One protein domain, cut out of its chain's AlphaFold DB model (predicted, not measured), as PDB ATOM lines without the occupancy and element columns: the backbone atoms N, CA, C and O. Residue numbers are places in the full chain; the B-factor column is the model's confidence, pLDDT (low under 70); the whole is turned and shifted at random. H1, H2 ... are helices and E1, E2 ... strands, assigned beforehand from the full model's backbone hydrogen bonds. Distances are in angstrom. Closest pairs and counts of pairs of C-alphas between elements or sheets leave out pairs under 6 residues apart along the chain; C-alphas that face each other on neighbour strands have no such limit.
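What this domain is: This is residues 238 to 352 of the 446 residues of the protein "peritrophin-48-like" of Drosophila lebanonensis (UniProt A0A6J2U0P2). Two lobes stand end to end along the longest axis, each a small three-stranded sheet with a two-stranded hairpin at its side: E1 to E5 make the first lobe, E6 to E10 the second. The long stretch of residues 277 to 295 joins them, and after E10 a tail with the short helix H1 folds back toward the middle. The printed part has 115 residues with ten named strands, E1 to E10, and then one named helix; 49 residues are in named elements, and the class is mostly strand. The sheets, in the orders E1, E2, E3 and E6, E7, E8, are antiparallel, as are the pairs E4, E5 and E9, E10. The whole is compact, with a radius of gyration of the C-alphas of 14.1 A, yet elongated in outline, spanning 46 by 28 by 20 A.

How they stand to each other: E1, residues 238 to 240, E2, residues 247 to 251, and E3, residues 256 to 260, form a meander, each strand the antiparallel neighbour of the one before. N 249 and O 239 are 2.7 A apart, and N 259 and O 248 are 2.7 A apart, both within hydrogen-bond range. E4, residues 265 to 268, and E5, residues 273 to 276, form a hairpin, with N 266 and O 275 at 2.8 A. The closest C-alphas of E2 and E4, those of Asn 247 and Tyr 267, are 6.2 A apart. A second meander holds E6, residues 296 to 298, E7, residues 307 to 312, and E8, residues 315 to 321. N 309 and O 297 are 2.9 A apart, and N 317 and O 310 are 2.8 A apart. E9, residues 326 to 329, and E10, residues 334 to 337, form a hairpin, with N 327 and O 336 at 2.8 A. The closest C-alphas of E7 and E9, those of Tyr 308 and Phe 328, are 6.4 A apart. E5 and E6 are apart. H1, residues 344 to 347, is on neither three-stranded sheet and is too short for any O i to N i+4 pair; its one O i to N i+3 pair is within range.

Where its parts are: E1 begins at C-alpha 238, (33.657, 21.830, 41.332). E2 is 13.7 A long, E3 12.7 A, E7 16.7 A and E8 18.1 A. H1 ends at C-alpha 347, (17.046, 36.945, 44.839).

The domain as a whole: The C-alphas of Glu 254 and Ser 339, the two farthest apart, are 48.3 A apart. The printed part has no cut, and the link from E5 to E6 is long. The mean pLDDT of the printed part is 78.6; residues 253 to 260 and 312 to 319 are among those under 70.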
ATOM      1  N   THR A 238      34.693  21.496  42.299       88.75
ATOM      2  CA  THR A 238      33.657  21.830  41.332       88.75
ATOM      3  C   THR A 238      33.813  23.204  40.701       88.75
ATOM      4  O   THR A 238      34.068  24.219  41.367       88.75
ATOM      5  N   ARG A 239      33.559  23.244  39.392       84.88
ATOM      6  CA  ARG A 239      33.683  24.432  38.546       84.88
ATOM      7  C   ARG A 239      32.442  24.584  37.677       84.88
ATOM      8  O   ARG A 239      32.058  23.630  37.022       84.88
ATOM      9  N   GLY A 240      31.823  25.764  37.658       77.88
ATOM     10  CA  GLY A 240      30.710  26.036  36.743       77.88
ATOM     11  C   GLY A 240      31.200  26.285  35.319       77.88
ATOM     12  O   GLY A 240      32.312  26.772  35.125       77.88
ATOM     13  N   ASP A 241      30.370  25.982  34.334       71.12
ATOM     14  CA  ASP A 241      30.690  26.147  32.919       71.12
ATOM     15  C   ASP A 241      30.667  27.617  32.469       71.12
ATOM     16  O   ASP A 241      29.804  28.394  32.874       71.12
ATOM     17  N   ASN A 242      31.618  28.002  31.615       67.88
ATOM     18  CA  ASN A 242      31.771  29.382  31.146       67.88
ATOM     19  C   ASN A 242      30.738  29.803  30.090       67.88
ATOM     20  O   ASN A 242      30.670  30.983  29.773       67.88
ATOM     21  N   TYR A 243      29.960  28.875  29.534       63.34
ATOM     22  CA  TYR A 243      29.055  29.106  28.406       63.34
ATOM     23  C   TYR A 243      27.624  28.659  28.700       63.34
ATOM     24  O   TYR A 243      26.684  29.297  28.234       63.34
ATOM     25  N   VAL A 244      27.421  27.622  29.512       65.94
ATOM     26  CA  VAL A 244      26.095  27.074  29.833       65.94
ATOM     27  C   VAL A 244      25.869  27.118  31.339       65.94
ATOM     28  O   VAL A 244      26.440  26.334  32.084       65.94
ATOM     29  N   CYS A 245      25.010  28.017  31.817       74.56
ATOM     30  CA  CYS A 245      24.869  28.257  33.255       74.56
ATOM     31  C   CYS A 245      24.353  27.035  34.041       74.56
ATOM     32  O   CYS A 245      24.634  26.907  35.231       74.56
ATOM     33  N   GLY A 246      23.606  26.135  33.394       70.56
ATOM     34  CA  GLY A 246      23.168  24.848  33.949       70.56
ATOM     35  C   GLY A 246      24.268  23.797  34.107       70.56
ATOM     36  O   GLY A 246      24.044  22.787  34.771       70.56
ATOM     37  N   ASN A 247      25.447  24.015  33.526       67.81
ATOM     38  CA  ASN A 247      26.509  23.021  33.476       67.81
ATOM     39  C   ASN A 247      27.600  23.326  34.499       67.81
ATOM     40  O   ASN A 247      27.911  24.478  34.814       67.81
ATOM     41  N   TYR A 248      28.216  22.265  34.997       74.81
ATOM     42  CA  TYR A 248      29.377  22.341  35.863       74.81
ATOM     43  C   TYR A 248      30.223  21.087  35.726       74.81
ATOM     44  O   TYR A 248      29.903  20.178  34.974       74.81
ATOM     45  N   TYR A 249      31.328  21.050  36.446       74.75
ATOM     46  CA  TYR A 249      32.278  19.961  36.404       74.75
ATOM     47  C   TYR A 249      32.633  19.540  37.811       74.75
ATOM     48  O   TYR A 249      32.709  20.388  38.702       74.75
ATOM     49  N   VAL A 250      32.880  18.247  37.986       78.69
ATOM     50  CA  VAL A 250      33.347  17.640  39.229       78.69
ATOM     51  C   VAL A 250      34.665  16.933  38.951       78.69
ATOM     52  O   VAL A 250      34.763  16.092  38.060       78.69
ATOM     53  N   CYS A 251      35.694  17.270  39.713       79.31
ATOM     54  CA  CYS A 251      36.999  16.646  39.586       79.31
ATOM     55  C   CYS A 251      36.966  15.191  40.075       79.31
ATOM     56  O   CYS A 251      36.565  14.922  41.210       79.31
ATOM     57  N   ASN A 252      37.444  14.243  39.269       71.38
ATOM     58  CA  ASN A 252      37.583  12.840  39.685       71.38
ATOM     59  C   ASN A 252      38.945  12.527  40.351       71.38
ATOM     60  O   ASN A 252      39.155  11.403  40.819       71.38
ATOM     61  N   GLY A 253      39.833  13.521  40.446       62.28
ATOM     62  CA  GLY A 253      41.206  13.419  40.956       62.28
ATOM     63  C   GLY A 253      42.281  13.618  39.883       62.28
ATOM     64  O   GLY A 253      43.438  13.813  40.238       62.28
ATOM     65  N   GLU A 254      41.899  13.603  38.605       57.22
ATOM     66  CA  GLU A 254      42.806  13.821  37.467       57.22
ATOM     67  C   GLU A 254      42.220  14.815  36.456       57.22
ATOM     68  O   GLU A 254      42.921  15.684  35.934       57.22
ATOM     69  N   ILE A 255      40.914  14.712  36.194       54.44
ATOM     70  CA  ILE A 255      40.191  15.545  35.232       54.44
ATOM     71  C   ILE A 255      38.839  16.000  35.780       54.44
ATOM     72  O   ILE A 255      38.180  15.312  36.569       54.44
ATOM     73  N   PHE A 256      38.413  17.179  35.341       65.69
ATOM     74  CA  PHE A 256      37.059  17.666  35.559       65.69
ATOM     75  C   PHE A 256      36.095  16.923  34.633       65.69
ATOM     76  O   PHE A 256      36.175  17.016  33.410       65.69
ATOM     77  N   VAL A 257      35.175  16.175  35.237       59.19
ATOM     78  CA  VAL A 257      34.124  15.426  34.546       59.19
ATOM     79  C   VAL A 257      32.856  16.284  34.513       59.19
ATOM     80  O   VAL A 257      32.498  16.844  35.551       59.19
ATOM     81  N   PRO A 258      32.169  16.422  33.366       53.28
ATOM     82  CA  PRO A 258      30.960  17.236  33.270       53.28
ATOM     83  C   PRO A 258      29.818  16.709  34.145       53.28
ATOM     84  O   PRO A 258      29.667  15.511  34.383       53.28
ATOM     85  N   THR A 259      28.998  17.628  34.640       66.81
ATOM     86  CA  THR A 259      27.781  17.399  35.424       66.81
ATOM     87  C   THR A 259      26.779  18.525  35.141       66.81
ATOM     88  O   THR A 259      27.139  19.587  34.626       66.81
ATOM     89  N   TYR A 260      25.499  18.300  35.435       62.69
ATOM     90  CA  TYR A 260      24.419  19.167  34.966       62.69
ATOM     91  C   TYR A 260      23.376  19.393  36.048       62.69
ATOM     92  O   TYR A 260      23.059  18.492  36.829       62.69
ATOM     93  N   CYS A 261      22.826  20.599  36.068       70.38
ATOM     94  CA  CYS A 261      21.691  20.942  36.901       70.38
ATOM     95  C   CYS A 261      20.360  20.545  36.247       70.38
ATOM     96  O   CYS A 261      20.267  20.508  35.019       70.38
ATOM     97  N   PRO A 262      19.312  20.269  37.049       75.19
ATOM     98  CA  PRO A 262      17.960  20.064  36.534       75.19
ATOM     99  C   PRO A 262      17.470  21.239  35.675       75.19
ATOM    100  O   PRO A 262      17.918  22.376  35.846       75.19
ATOM    101  N   ALA A 263      16.496  20.986  34.797       64.94
ATOM    102  CA  ALA A 263      15.896  22.029  33.969       64.94
ATOM    103  C   ALA A 263      15.390  23.212  34.820       64.94
ATOM    104  O   ALA A 263      14.801  23.034  35.889       64.94
ATOM    105  N   GLY A 264      15.654  24.439  34.359       67.31
ATOM    106  CA  GLY A 264      15.327  25.668  35.094       67.31
ATOM    107  C   GLY A 264      16.292  26.022  36.235       67.31
ATOM    108  O   GLY A 264      16.083  27.030  36.920       67.31
ATOM    109  N   GLN A 265      17.355  25.238  36.445       79.25
ATOM    110  CA  GLN A 265      18.393  25.506  37.438       79.25
ATOM    111  C   GLN A 265      19.746  25.804  36.792       79.25
ATOM    112  O   GLN A 265      20.081  25.275  35.735       79.25
ATOM    113  N   TYR A 266      20.535  26.640  37.462       84.38
ATOM    114  CA  TYR A 266      21.935  26.896  37.146       84.38
ATOM    115  C   TYR A 266      22.835  26.381  38.257       84.38
ATOM    116  O   TYR A 266      22.421  26.273  39.417       84.38
ATOM    117  N   TYR A 267      24.084  26.108  37.901       88.56
ATOM    118  CA  TYR A 267      25.105  25.807  38.878       88.56
ATOM    119  C   TYR A 267      25.530  27.084  39.605       88.56
ATOM    120  O   TYR A 267      26.072  28.016  39.009       88.56
ATOM    121  N   ASP A 268      25.273  27.129  40.908       93.94
ATOM    122  CA  ASP A 268      25.686  28.229  41.766       93.94
ATOM    123  C   ASP A 268      27.143  28.018  42.197       93.94
ATOM    124  O   ASP A 268      27.480  27.095  42.941       93.94
ATOM    125  N   THR A 269      28.025  28.892  41.720       89.75
ATOM    126  CA  THR A 269      29.473  28.812  41.953       89.75
ATOM    127  C   THR A 269      29.887  29.140  43.387       89.75
ATOM    128  O   THR A 269      31.008  28.789  43.774       89.75
ATOM    129  N   ILE A 270      29.000  29.764  44.171       87.88
ATOM    130  CA  ILE A 270      29.203  30.108  45.582       87.88
ATOM    131  C   ILE A 270      28.639  29.008  46.477       87.88
ATOM    132  O   ILE A 270      29.352  28.486  47.328       87.88
ATOM    133  N   ALA A 271      27.381  28.619  46.258       91.38
ATOM    134  CA  ALA A 271      26.727  27.554  47.017       91.38
ATOM    135  C   ALA A 271      27.233  26.150  46.642       91.38
ATOM    136  O   ALA A 271      26.948  25.194  47.358       91.38
ATOM    137  N   LYS A 272      27.966  26.026  45.526       93.75
ATOM    138  CA  LYS A 272      28.470  24.764  44.964       93.75
ATOM    139  C   LYS A 272      27.362  23.732  44.734       93.75
ATOM    140  O   LYS A 272      27.543  22.540  44.967       93.75
ATOM    141  N   ALA A 273      26.199  24.206  44.293       93.56
ATOM    142  CA  ALA A 273      24.994  23.403  44.129       93.56
ATOM    143  C   ALA A 273      24.100  23.962  43.021       93.56
ATOM    144  O   ALA A 273      24.170  25.141  42.672       93.56
ATOM    145  N   CYS A 274      23.212  23.122  42.500       88.88
ATOM    146  CA  CYS A 274      22.190  23.553  41.558       88.88
ATOM    147  C   CYS A 274      21.090  24.340  42.274       88.88
ATOM    148  O   CYS A 274      20.557  23.908  43.299       88.88
ATOM    149  N   ARG A 275      20.770  25.523  41.751       93.88
ATOM    150  CA  ARG A 275      19.733  26.416  42.285       93.88
ATOM    151  C   ARG A 275      18.920  26.992  41.141       93.88
ATOM    152  O   ARG A 275      19.368  26.978  40.000       93.88
ATOM    153  N   SER A 276      17.726  27.510  41.425       90.62
ATOM    154  CA  SER A 276      16.901  28.111  40.374       90.62
ATOM    155  C   SER A 276      17.680  29.185  39.610       90.62
ATOM    156  O   SER A 276      18.455  29.947  40.195       90.62
ATOM    157  N   ARG A 277      17.455  29.247  38.294       89.88
ATOM    158  CA  ARG A 277      18.053  30.219  37.364       89.88
ATOM    159  C   ARG A 277      18.163  31.634  37.946       89.88
ATOM    160  O   ARG A 277      19.167  32.324  37.744       89.88
ATOM    161  N   GLN A 278      17.107  32.064  38.640       91.25
ATOM    162  CA  GLN A 278      16.998  33.412  39.183       91.25
ATOM    163  C   GLN A 278      18.038  33.667  40.276       91.25
ATOM    164  O   GLN A 278      18.782  34.641  40.206       91.25
ATOM    165  N   ILE A 279      18.140  32.763  41.253       92.44
ATOM    166  CA  ILE A 279      18.930  32.979  42.474       92.44
ATOM    167  C   ILE A 279      20.380  32.497  42.357       92.44
ATOM    168  O   ILE A 279      21.199  32.827  43.209       92.44
ATOM    169  N   ALA A 280      20.696  31.687  41.347       92.19
ATOM    170  CA  ALA A 280      22.005  31.069  41.197       92.19
ATOM    171  C   ALA A 280      23.094  32.071  40.783       92.19
ATOM    172  O   ALA A 280      22.948  32.802  39.795       92.19
ATOM    173  N   VAL A 281      24.220  32.052  41.500       91.31
ATOM    174  CA  VAL A 281      25.441  32.783  41.124       91.31
ATOM    175  C   VAL A 281      26.217  31.988  40.072       91.31
ATOM    176  O   VAL A 281      27.149  31.244  40.387       91.31
ATOM    177  N   ALA A 282      25.794  32.104  38.816       87.81
ATOM    178  CA  ALA A 282      26.387  31.364  37.707       87.81
ATOM    179  C   ALA A 282      27.779  31.899  37.312       87.81
ATOM    180  O   ALA A 282      28.151  33.024  37.652       87.81
ATOM    181  N   THR A 283      28.558  31.091  36.591       84.69
ATOM    182  CA  THR A 283      29.894  31.482  36.119       84.69
ATOM    183  C   THR A 283      29.821  32.661  35.147       84.69
ATOM    184  O   THR A 283      28.963  32.718  34.267       84.69
ATOM    185  N   LYS A 284      30.751  33.615  35.275       79.25
ATOM    186  CA  LYS A 284      30.849  34.750  34.349       79.25
ATOM    187  C   LYS A 284      31.021  34.257  32.909       79.25
ATOM    188  O   LYS A 284      31.894  33.440  32.643       79.25
ATOM    189  N   GLY A 285      30.235  34.819  31.994       71.38
ATOM    190  CA  GLY A 285      30.265  34.476  30.568       71.38
ATOM    191  C   GLY A 285      29.214  33.449  30.149       71.38
ATOM    192  O   GLY A 285      28.909  33.372  28.962       71.38
ATOM    193  N   CYS A 286      28.602  32.727  31.096       72.50
ATOM    194  CA  CYS A 286      27.609  31.720  30.743       72.50
ATOM    195  C   CYS A 286      26.312  32.349  30.202       72.50
ATOM    196  O   CYS A 286      25.906  33.453  30.585       72.50
ATOM    197  N   ASN A 287      25.634  31.622  29.316       74.25
ATOM    198  CA  ASN A 287      24.411  32.044  28.655       74.25
ATOM    199  C   ASN A 287      23.206  31.978  29.607       74.25
ATOM    200  O   ASN A 287      22.561  30.941  29.772       74.25
ATOM    201  N   ARG A 288      22.850  33.126  30.191       82.31
ATOM    202  CA  ARG A 288      21.677  33.265  31.068       82.31
ATOM    203  C   ARG A 288      20.324  33.243  30.354       82.31
ATOM    204  O   ARG A 288      19.299  33.298  31.040       82.31
ATOM    205  N   CYS A 289      20.291  33.162  29.026       76.31
ATOM    206  CA  CYS A 289      19.052  32.943  28.280       76.31
ATOM    207  C   CYS A 289      18.590  31.481  28.320       76.31
ATOM    208  O   CYS A 289      17.452  31.192  27.951       76.31
ATOM    209  N   GLN A 290      19.426  30.567  28.825       66.88
ATOM    210  CA  GLN A 290      19.041  29.185  29.083       66.88
ATOM    211  C   GLN A 290      17.839  29.139  30.051       66.88
ATOM    212  O   GLN A 290      17.887  29.681  31.148       66.88
ATOM    213  N   TYR A 291      16.727  28.521  29.653       67.69
ATOM    214  CA  TYR A 291      15.487  28.469  30.455       67.69
ATOM    215  C   TYR A 291      14.854  29.836  30.793       67.69
ATOM    216  O   TYR A 291      13.965  29.906  31.643       67.69
ATOM    217  N   ALA A 292      15.296  30.931  30.169       72.81
ATOM    218  CA  ALA A 292      14.657  32.226  30.349       72.81
ATOM    219  C   ALA A 292      13.299  32.244  29.633       72.81
ATOM    220  O   ALA A 292      13.201  31.868  28.469       72.81
ATOM    221  N   MET A 293      12.262  32.711  30.327       78.25
ATOM    222  CA  MET A 293      10.933  32.950  29.739       78.25
ATOM    223  C   MET A 293      10.721  34.422  29.365       78.25
ATOM    224  O   MET A 293       9.693  34.780  28.796       78.25
ATOM    225  N   THR A 294      11.680  35.282  29.706       80.88
ATOM    226  CA  THR A 294      11.644  36.723  29.470       80.88
ATOM    227  C   THR A 294      12.528  37.116  28.290       80.88
ATOM    228  O   THR A 294      13.482  36.423  27.936       80.88
ATOM    229  N   THR A 295      12.218  38.264  27.690       84.81
ATOM    230  CA  THR A 295      12.938  38.814  26.534       84.81
ATOM    231  C   THR A 295      14.350  39.271  26.893       84.81
ATOM    232  O   THR A 295      15.271  39.139  26.091       84.81
ATOM    233  N   PHE A 296      14.529  39.813  28.095       89.62
ATOM    234  CA  PHE A 296      15.796  40.328  28.591       89.62
ATOM    235  C   PHE A 296      16.106  39.749  29.966       89.62
ATOM    236  O   PHE A 296      15.207  39.481  30.772       89.62
ATOM    237  N   VAL A 297      17.394  39.548  30.231       88.56
ATOM    238  CA  VAL A 297      17.890  38.946  31.475       88.56
ATOM    239  C   VAL A 297      19.142  39.679  31.944       88.56
ATOM    240  O   VAL A 297      19.866  40.223  31.109       88.56
ATOM    241  N   ASN A 298      19.439  39.696  33.248       89.56
ATOM    242  CA  ASN A 298      20.700  40.264  33.722       89.56
ATOM    243  C   ASN A 298      21.867  39.486  33.101       89.56
ATOM    244  O   ASN A 298      21.845  38.251  33.061       89.56
ATOM    245  N   ALA A 299      22.898  40.199  32.653       83.12
ATOM    246  CA  ALA A 299      24.178  39.582  32.344       83.12
ATOM    247  C   ALA A 299      24.817  39.079  33.650       83.12
ATOM    248  O   ALA A 299      24.553  39.623  34.723       83.12
ATOM    249  N   VAL A 300      25.668  38.049  33.583       76.56
ATOM    250  CA  VAL A 300      26.478  37.659  34.749       76.56
ATOM    251  C   VAL A 300      27.556  38.729  34.954       76.56
ATOM    252  O   VAL A 300      28.629  38.662  34.349       76.56
ATOM    253  N   ASP A 301      27.261  39.730  35.781       64.88
ATOM    254  CA  ASP A 301      28.160  40.841  36.090       64.88
ATOM    255  C   ASP A 301      28.503  40.859  37.584       64.88
ATOM    256  O   ASP A 301      27.663  41.065  38.463       64.88
ATOM    257  N   ASN A 302      29.794  40.690  37.868       56.59
ATOM    258  CA  ASN A 302      30.325  40.705  39.222       56.59
ATOM    259  C   ASN A 302      30.605  42.121  39.765       56.59
ATOM    260  O   ASN A 302      31.247  42.233  40.810       56.59
ATOM    261  N   THR A 303      30.197  43.197  39.084       58.12
ATOM    262  CA  THR A 303      30.601  44.556  39.477       58.12
ATOM    263  C   THR A 303      29.461  45.550  39.662       58.12
ATOM    264  O   THR A 303      29.493  46.282  40.652       58.12
ATOM    265  N   ALA A 304      28.449  45.591  38.790       66.00
ATOM    266  CA  ALA A 304      27.457  46.665  38.823       66.00
ATOM    267  C   ALA A 304      25.989  46.238  38.674       66.00
ATOM    268  O   ALA A 304      25.138  47.050  39.020       66.00
ATOM    269  N   CYS A 305      25.647  45.023  38.215       80.94
ATOM    270  CA  CYS A 305      24.244  44.605  37.963       80.94
ATOM    271  C   CYS A 305      23.494  45.567  37.008       80.94
ATOM    272  O   CYS A 305      22.272  45.715  37.038       80.94
ATOM    273  N   ARG A 306      24.243  46.287  36.168       85.31
ATOM    274  CA  ARG A 306      23.694  47.222  35.175       85.31
ATOM    275  C   ARG A 306      23.503  46.562  33.823       85.31
ATOM    276  O   ARG A 306      22.646  46.993  33.059       85.31
ATOM    277  N   ASP A 307      24.301  45.544  33.552       86.56
ATOM    278  CA  ASP A 307      24.330  44.872  32.269       86.56
ATOM    279  C   ASP A 307      23.187  43.865  32.161       86.56
ATOM    280  O   ASP A 307      22.873  43.112  33.091       86.56
ATOM    281  N   TYR A 308      22.570  43.849  30.990       89.75
ATOM    282  CA  TYR A 308      21.556  42.882  30.603       89.75
ATOM    283  C   TYR A 308      21.847  42.384  29.191       89.75
ATOM    284  O   TYR A 308      22.675  42.950  28.477       89.75
ATOM    285  N   VAL A 309      21.202  41.288  28.812       82.62
ATOM    286  CA  VAL A 309      21.311  40.692  27.478       82.62
ATOM    287  C   VAL A 309      19.924  40.415  26.921       82.62
ATOM    288  O   VAL A 309      18.977  40.167  27.670       82.62
ATOM    289  N   TYR A 310      19.812  40.462  25.598       80.12
ATOM    290  CA  TYR A 310      18.605  40.100  24.869       80.12
ATOM    291  C   TYR A 310      18.606  38.604  24.565       80.12
ATOM    292  O   TYR A 310      19.583  38.078  24.033       80.12
ATOM    293  N   CYS A 311      17.506  37.931  24.874       74.88
ATOM    294  CA  CYS A 311      17.328  36.514  24.624       74.88
ATOM    295  C   CYS A 311      16.504  36.292  23.360       74.88
ATOM    296  O   CYS A 311      15.335  36.669  23.282       74.88
ATOM    297  N   LYS A 312      17.100  35.612  22.379       64.88
ATOM    298  CA  LYS A 312      16.407  35.154  21.173       64.88
ATOM    299  C   LYS A 312      16.633  33.660  21.016       64.88
ATOM    300  O   LYS A 312      17.773  33.226  20.903       64.88
ATOM    301  N   ASN A 313      15.553  32.877  21.034       54.38
ATOM    302  CA  ASN A 313      15.598  31.411  20.936       54.38
ATOM    303  C   ASN A 313      16.570  30.759  21.947       54.38
ATOM    304  O   ASN A 313      17.306  29.842  21.604       54.38
ATOM    305  N   GLY A 314      16.620  31.268  23.184       53.19
ATOM    306  CA  GLY A 314      17.509  30.749  24.233       53.19
ATOM    307  C   GLY A 314      18.980  31.178  24.124       53.19
ATOM    308  O   GLY A 314      19.782  30.787  24.970       53.19
ATOM    309  N   VAL A 315      19.345  32.011  23.144       52.78
ATOM    310  CA  VAL A 315      20.709  32.529  22.948       52.78
ATOM    311  C   VAL A 315      20.797  33.995  23.373       52.78
ATOM    312  O   VAL A 315      19.935  34.805  23.021       52.78
ATOM    313  N   ALA A 316      21.848  34.333  24.122       63.06
ATOM    314  CA  ALA A 316      22.143  35.700  24.537       63.06
ATOM    315  C   ALA A 316      22.777  36.509  23.399       63.06
ATOM    316  O   ALA A 316      23.810  36.138  22.849       63.06
ATOM    317  N   THR A 317      22.180  37.656  23.088       65.31
ATOM    318  CA  THR A 317      22.755  38.692  22.225       65.31
ATOM    319  C   THR A 317      23.108  39.902  23.085       65.31
ATOM    320  O   THR A 317      22.288  40.360  23.886       65.31
ATOM    321  N   SER A 318      24.330  40.420  22.936       63.16
ATOM    322  CA  SER A 318      24.800  41.581  23.699       63.16
ATOM    323  C   SER A 318      23.946  42.816  23.401       63.16
ATOM    324  O   SER A 318      23.805  43.195  22.240       63.16
ATOM    325  N   THR A 319      23.412  43.459  24.443       69.44
ATOM    326  CA  THR A 319      22.722  44.756  24.348       69.44
ATOM    327  C   THR A 319      23.590  45.873  24.919       69.44
ATOM    328  O   THR A 319      24.158  46.651  24.157       69.44
ATOM    329  N   GLY A 320      23.733  45.947  26.244       72.06
ATOM    330  CA  GLY A 320      24.507  46.986  26.927       72.06
ATOM    331  C   GLY A 320      24.002  47.290  28.344       72.06
ATOM    332  O   GLY A 320      23.029  46.683  28.792       72.06
ATOM    333  N   PRO A 321      24.654  48.225  29.059       86.56
ATOM    334  CA  PRO A 321      24.273  48.613  30.414       86.56
ATOM    335  C   PRO A 321      23.002  49.466  30.446       86.56
ATOM    336  O   PRO A 321      22.736  50.269  29.551       86.56
ATOM    337  N   CYS A 322      22.273  49.391  31.557       87.31
ATOM    338  CA  CYS A 322      21.292  50.403  31.936       87.31
ATOM    339  C   CYS A 322      21.917  51.810  32.049       87.31
ATOM    340  O   CYS A 322      23.110  51.918  32.357       87.31
ATOM    341  N   PRO A 323      21.139  52.899  31.876       89.12
ATOM    342  CA  PRO A 323      21.596  54.267  32.142       89.12
ATOM    343  C   PRO A 323      22.265  54.421  33.516       89.12
ATOM    344  O   PRO A 323      22.000  53.649  34.443       89.12
ATOM    345  N   GLU A 324      23.148  55.412  33.662       80.00
ATOM    346  CA  GLU A 324      23.832  55.661  34.939       80.00
ATOM    347  C   GLU A 324      22.838  55.812  36.103       80.00
ATOM    348  O   GLU A 324      21.781  56.425  35.969       80.00
ATOM    349  N   GLY A 325      23.167  55.207  37.249       74.00
ATOM    350  CA  GLY A 325      22.314  55.218  38.444       74.00
ATOM    351  C   GLY A 325      21.110  54.264  38.410       74.00
ATOM    352  O   GLY A 325      20.370  54.204  39.391       74.00
ATOM    353  N   THR A 326      20.923  53.500  37.328       85.00
ATOM    354  CA  THR A 326      19.838  52.514  37.190       85.00
ATOM    355  C   THR A 326      20.375  51.110  36.909       85.00
ATOM    356  O   THR A 326      21.495  50.951  36.426       85.00
ATOM    357  N   PHE A 327      19.580  50.088  37.224       88.25
ATOM    358  CA  PHE A 327      19.951  48.673  37.170       88.25
ATOM    359  C   PHE A 327      18.843  47.874  36.498       88.25
ATOM    360  O   PHE A 327      17.671  48.232  36.615       88.25
ATOM    361  N   PHE A 328      19.205  46.810  35.791       91.19
ATOM    362  CA  PHE A 328      18.217  46.044  35.048       91.19
ATOM    363  C   PHE A 328      17.431  45.128  35.985       91.19
ATOM    364  O   PHE A 328      18.028  44.325  36.705       91.19
ATOM    365  N   ASP A 329      16.108  45.245  35.947       91.94
ATOM    366  CA  ASP A 329      15.181  44.407  36.697       91.94
ATOM    367  C   ASP A 329      14.548  43.363  35.767       91.94
ATOM    368  O   ASP A 329      13.754  43.696  34.884       91.94
ATOM    369  N   GLU A 330      14.886  42.085  35.967       91.31
ATOM    370  CA  GLU A 330      14.345  40.977  35.172       91.31
ATOM    371  C   GLU A 330      12.827  40.827  35.342       91.31
ATOM    372  O   GLU A 330      12.165  40.385  34.407       91.31
ATOM    373  N   ALA A 331      12.245  41.193  36.487       90.38
ATOM    374  CA  ALA A 331      10.807  41.029  36.700       90.38
ATOM    375  C   ALA A 331      10.004  42.049  35.891       90.38
ATOM    376  O   ALA A 331       8.978  41.717  35.297       90.38
ATOM    377  N   THR A 332      10.484  43.290  35.857       93.44
ATOM    378  CA  THR A 332       9.786  44.386  35.184       93.44
ATOM    379  C   THR A 332      10.259  44.616  33.747       93.44
ATOM    380  O   THR A 332       9.537  45.225  32.964       93.44
ATOM    381  N   GLN A 333      11.406  44.045  33.359       93.75
ATOM    382  CA  GLN A 333      12.024  44.148  32.031       93.75
ATOM    383  C   GLN A 333      12.500  45.566  31.659       93.75
ATOM    384  O   GLN A 333      12.696  45.864  30.480       93.75
ATOM    385  N   TYR A 334      12.729  46.445  32.639       93.50
ATOM    386  CA  TYR A 334      13.296  47.779  32.418       93.50
ATOM    387  C   TYR A 334      14.287  48.188  33.512       93.50
ATOM    388  O   TYR A 334      14.407  47.556  34.561       93.50
ATOM    389  N   CYS A 335      15.048  49.250  33.240       93.00
ATOM    390  CA  CYS A 335      16.041  49.783  34.165       93.00
ATOM    391  C   CYS A 335      15.376  50.574  35.297       93.00
ATOM    392  O   CYS A 335      14.590  51.488  35.049       93.00
ATOM    393  N   GLN A 336      15.726  50.246  36.536       91.62
ATOM    394  CA  GLN A 336      15.126  50.782  37.755       91.62
ATOM    395  C   GLN A 336      16.188  51.430  38.655       91.62
ATOM    396  O   GLN A 336      17.332  50.966  38.693       91.62
ATOM    397  N   PRO A 337      15.849  52.492  39.408       84.81
ATOM    398  CA  PRO A 337      16.746  53.046  40.414       84.81
ATOM    399  C   PRO A 337      16.889  52.093  41.612       84.81
ATOM    400  O   PRO A 337      16.006  51.283  41.896       84.81
ATOM    401  N   ASP A 338      17.977  52.239  42.372       77.69
ATOM    402  CA  ASP A 338      18.270  51.385  43.538       77.69
ATOM    403  C   ASP A 338      17.146  51.373  44.591       77.69
ATOM    404  O   ASP A 338      16.848  50.337  45.184       77.69
ATOM    405  N   SER A 339      16.441  52.496  44.754       81.19
ATOM    406  CA  SER A 339      15.302  52.624  45.675       81.19
ATOM    407  C   SER A 339      14.151  51.654  45.383       81.19
ATOM    408  O   SER A 339      13.325  51.408  46.260       81.19
ATOM    409  N   LYS A 340      14.085  51.091  44.171       82.38
ATOM    410  CA  LYS A 340      13.086  50.095  43.758       82.38
ATOM    411  C   LYS A 340      13.612  48.657  43.782       82.38
ATOM    412  O   LYS A 340      12.814  47.737  43.657       82.38
ATOM    413  N   LEU A 341      14.914  48.456  43.992       80.56
ATOM    414  CA  LEU A 341      15.594  47.155  43.930       80.56
ATOM    415  C   LEU A 341      16.207  46.746  45.278       80.56
ATOM    416  O   LEU A 341      17.238  46.067  45.348       80.56
ATOM    417  N   THR A 342      15.556  47.143  46.374       78.25
ATOM    418  CA  THR A 342      15.966  46.749  47.727       78.25
ATOM    419  C   THR A 342      15.903  45.225  47.862       78.25
ATOM    420  O   THR A 342      14.858  44.621  47.650       78.25
ATOM    421  N   GLY A 343      17.032  44.589  48.191       75.69
ATOM    422  CA  GLY A 343      17.118  43.128  48.299       75.69
ATOM    423  C   GLY A 343      17.157  42.377  46.961       75.69
ATOM    424  O   GLY A 343      17.123  41.150  46.956       75.69
ATOM    425  N   TYR A 344      17.284  43.065  45.821       83.94
ATOM    426  CA  TYR A 344      17.324  42.408  44.508       83.94
ATOM    427  C   TYR A 344      18.482  41.403  44.393       83.94
ATOM    428  O   TYR A 344      18.295  40.296  43.905       83.94
ATOM    429  N   VAL A 345      19.662  41.727  44.934       79.62
ATOM    430  CA  VAL A 345      20.862  40.868  44.867       79.62
ATOM    431  C   VAL A 345      20.659  39.499  45.526       79.62
ATOM    432  O   VAL A 345      21.144  38.499  45.007       79.62
ATOM    433  N   SER A 346      19.921  39.414  46.638       80.56
ATOM    434  CA  SER A 346      19.720  38.136  47.344       80.56
ATOM    435  C   SER A 346      18.788  37.178  46.599       80.56
ATOM    436  O   SER A 346      18.806  35.973  46.855       80.56
ATOM    437  N   THR A 347      17.992  37.703  45.668       87.25
ATOM    438  CA  THR A 347      17.046  36.945  44.839       87.25
ATOM    439  C   THR A 347      17.475  36.862  43.372       87.25
ATOM    440  O   THR A 347      16.857  36.129  42.607       87.25
ATOM    441  N   ASN A 348      18.561  37.543  42.988       90.19
ATOM    442  CA  ASN A 348      19.078  37.609  41.621       90.19
ATOM    443  C   ASN A 348      20.585  37.338  41.616       90.19
ATOM    444  O   ASN A 348      21.406  38.251  41.731       90.19
ATOM    445  N   GLY A 349      20.958  36.067  41.462       88.19
ATOM    446  CA  GLY A 349      22.344  35.613  41.612       88.19
ATOM    447  C   GLY A 349      23.309  36.168  40.561       88.19
ATOM    448  O   GLY A 349      24.493  36.334  40.845       88.19
ATOM    449  N   ALA A 350      22.816  36.559  39.380       89.19
ATOM    450  CA  ALA A 350      23.620  37.267  38.376       89.19
ATOM    451  C   ALA A 350      24.143  38.624  38.842       89.19
ATOM    452  O   ALA A 350      25.139  39.107  38.317       89.19
ATOM    453  N   CYS A 351      23.485  39.207  39.839       86.44
ATOM    454  CA  CYS A 351      23.856  40.476  40.433       86.44
ATOM    455  C   CYS A 351      24.680  40.315  41.713       86.44
ATOM    456  O   CYS A 351      24.912  41.303  42.399       86.44
ATOM    457  N   ASN A 352      25.143  39.107  42.052       80.06
ATOM    458  CA  ASN A 352      25.856  38.836  43.306       80.06
ATOM    459  C   ASN A 352      27.107  39.704  43.518       80.06
ATOM    460  O   ASN A 352      27.432  40.063  44.646       80.06
TER     461      ASN A 352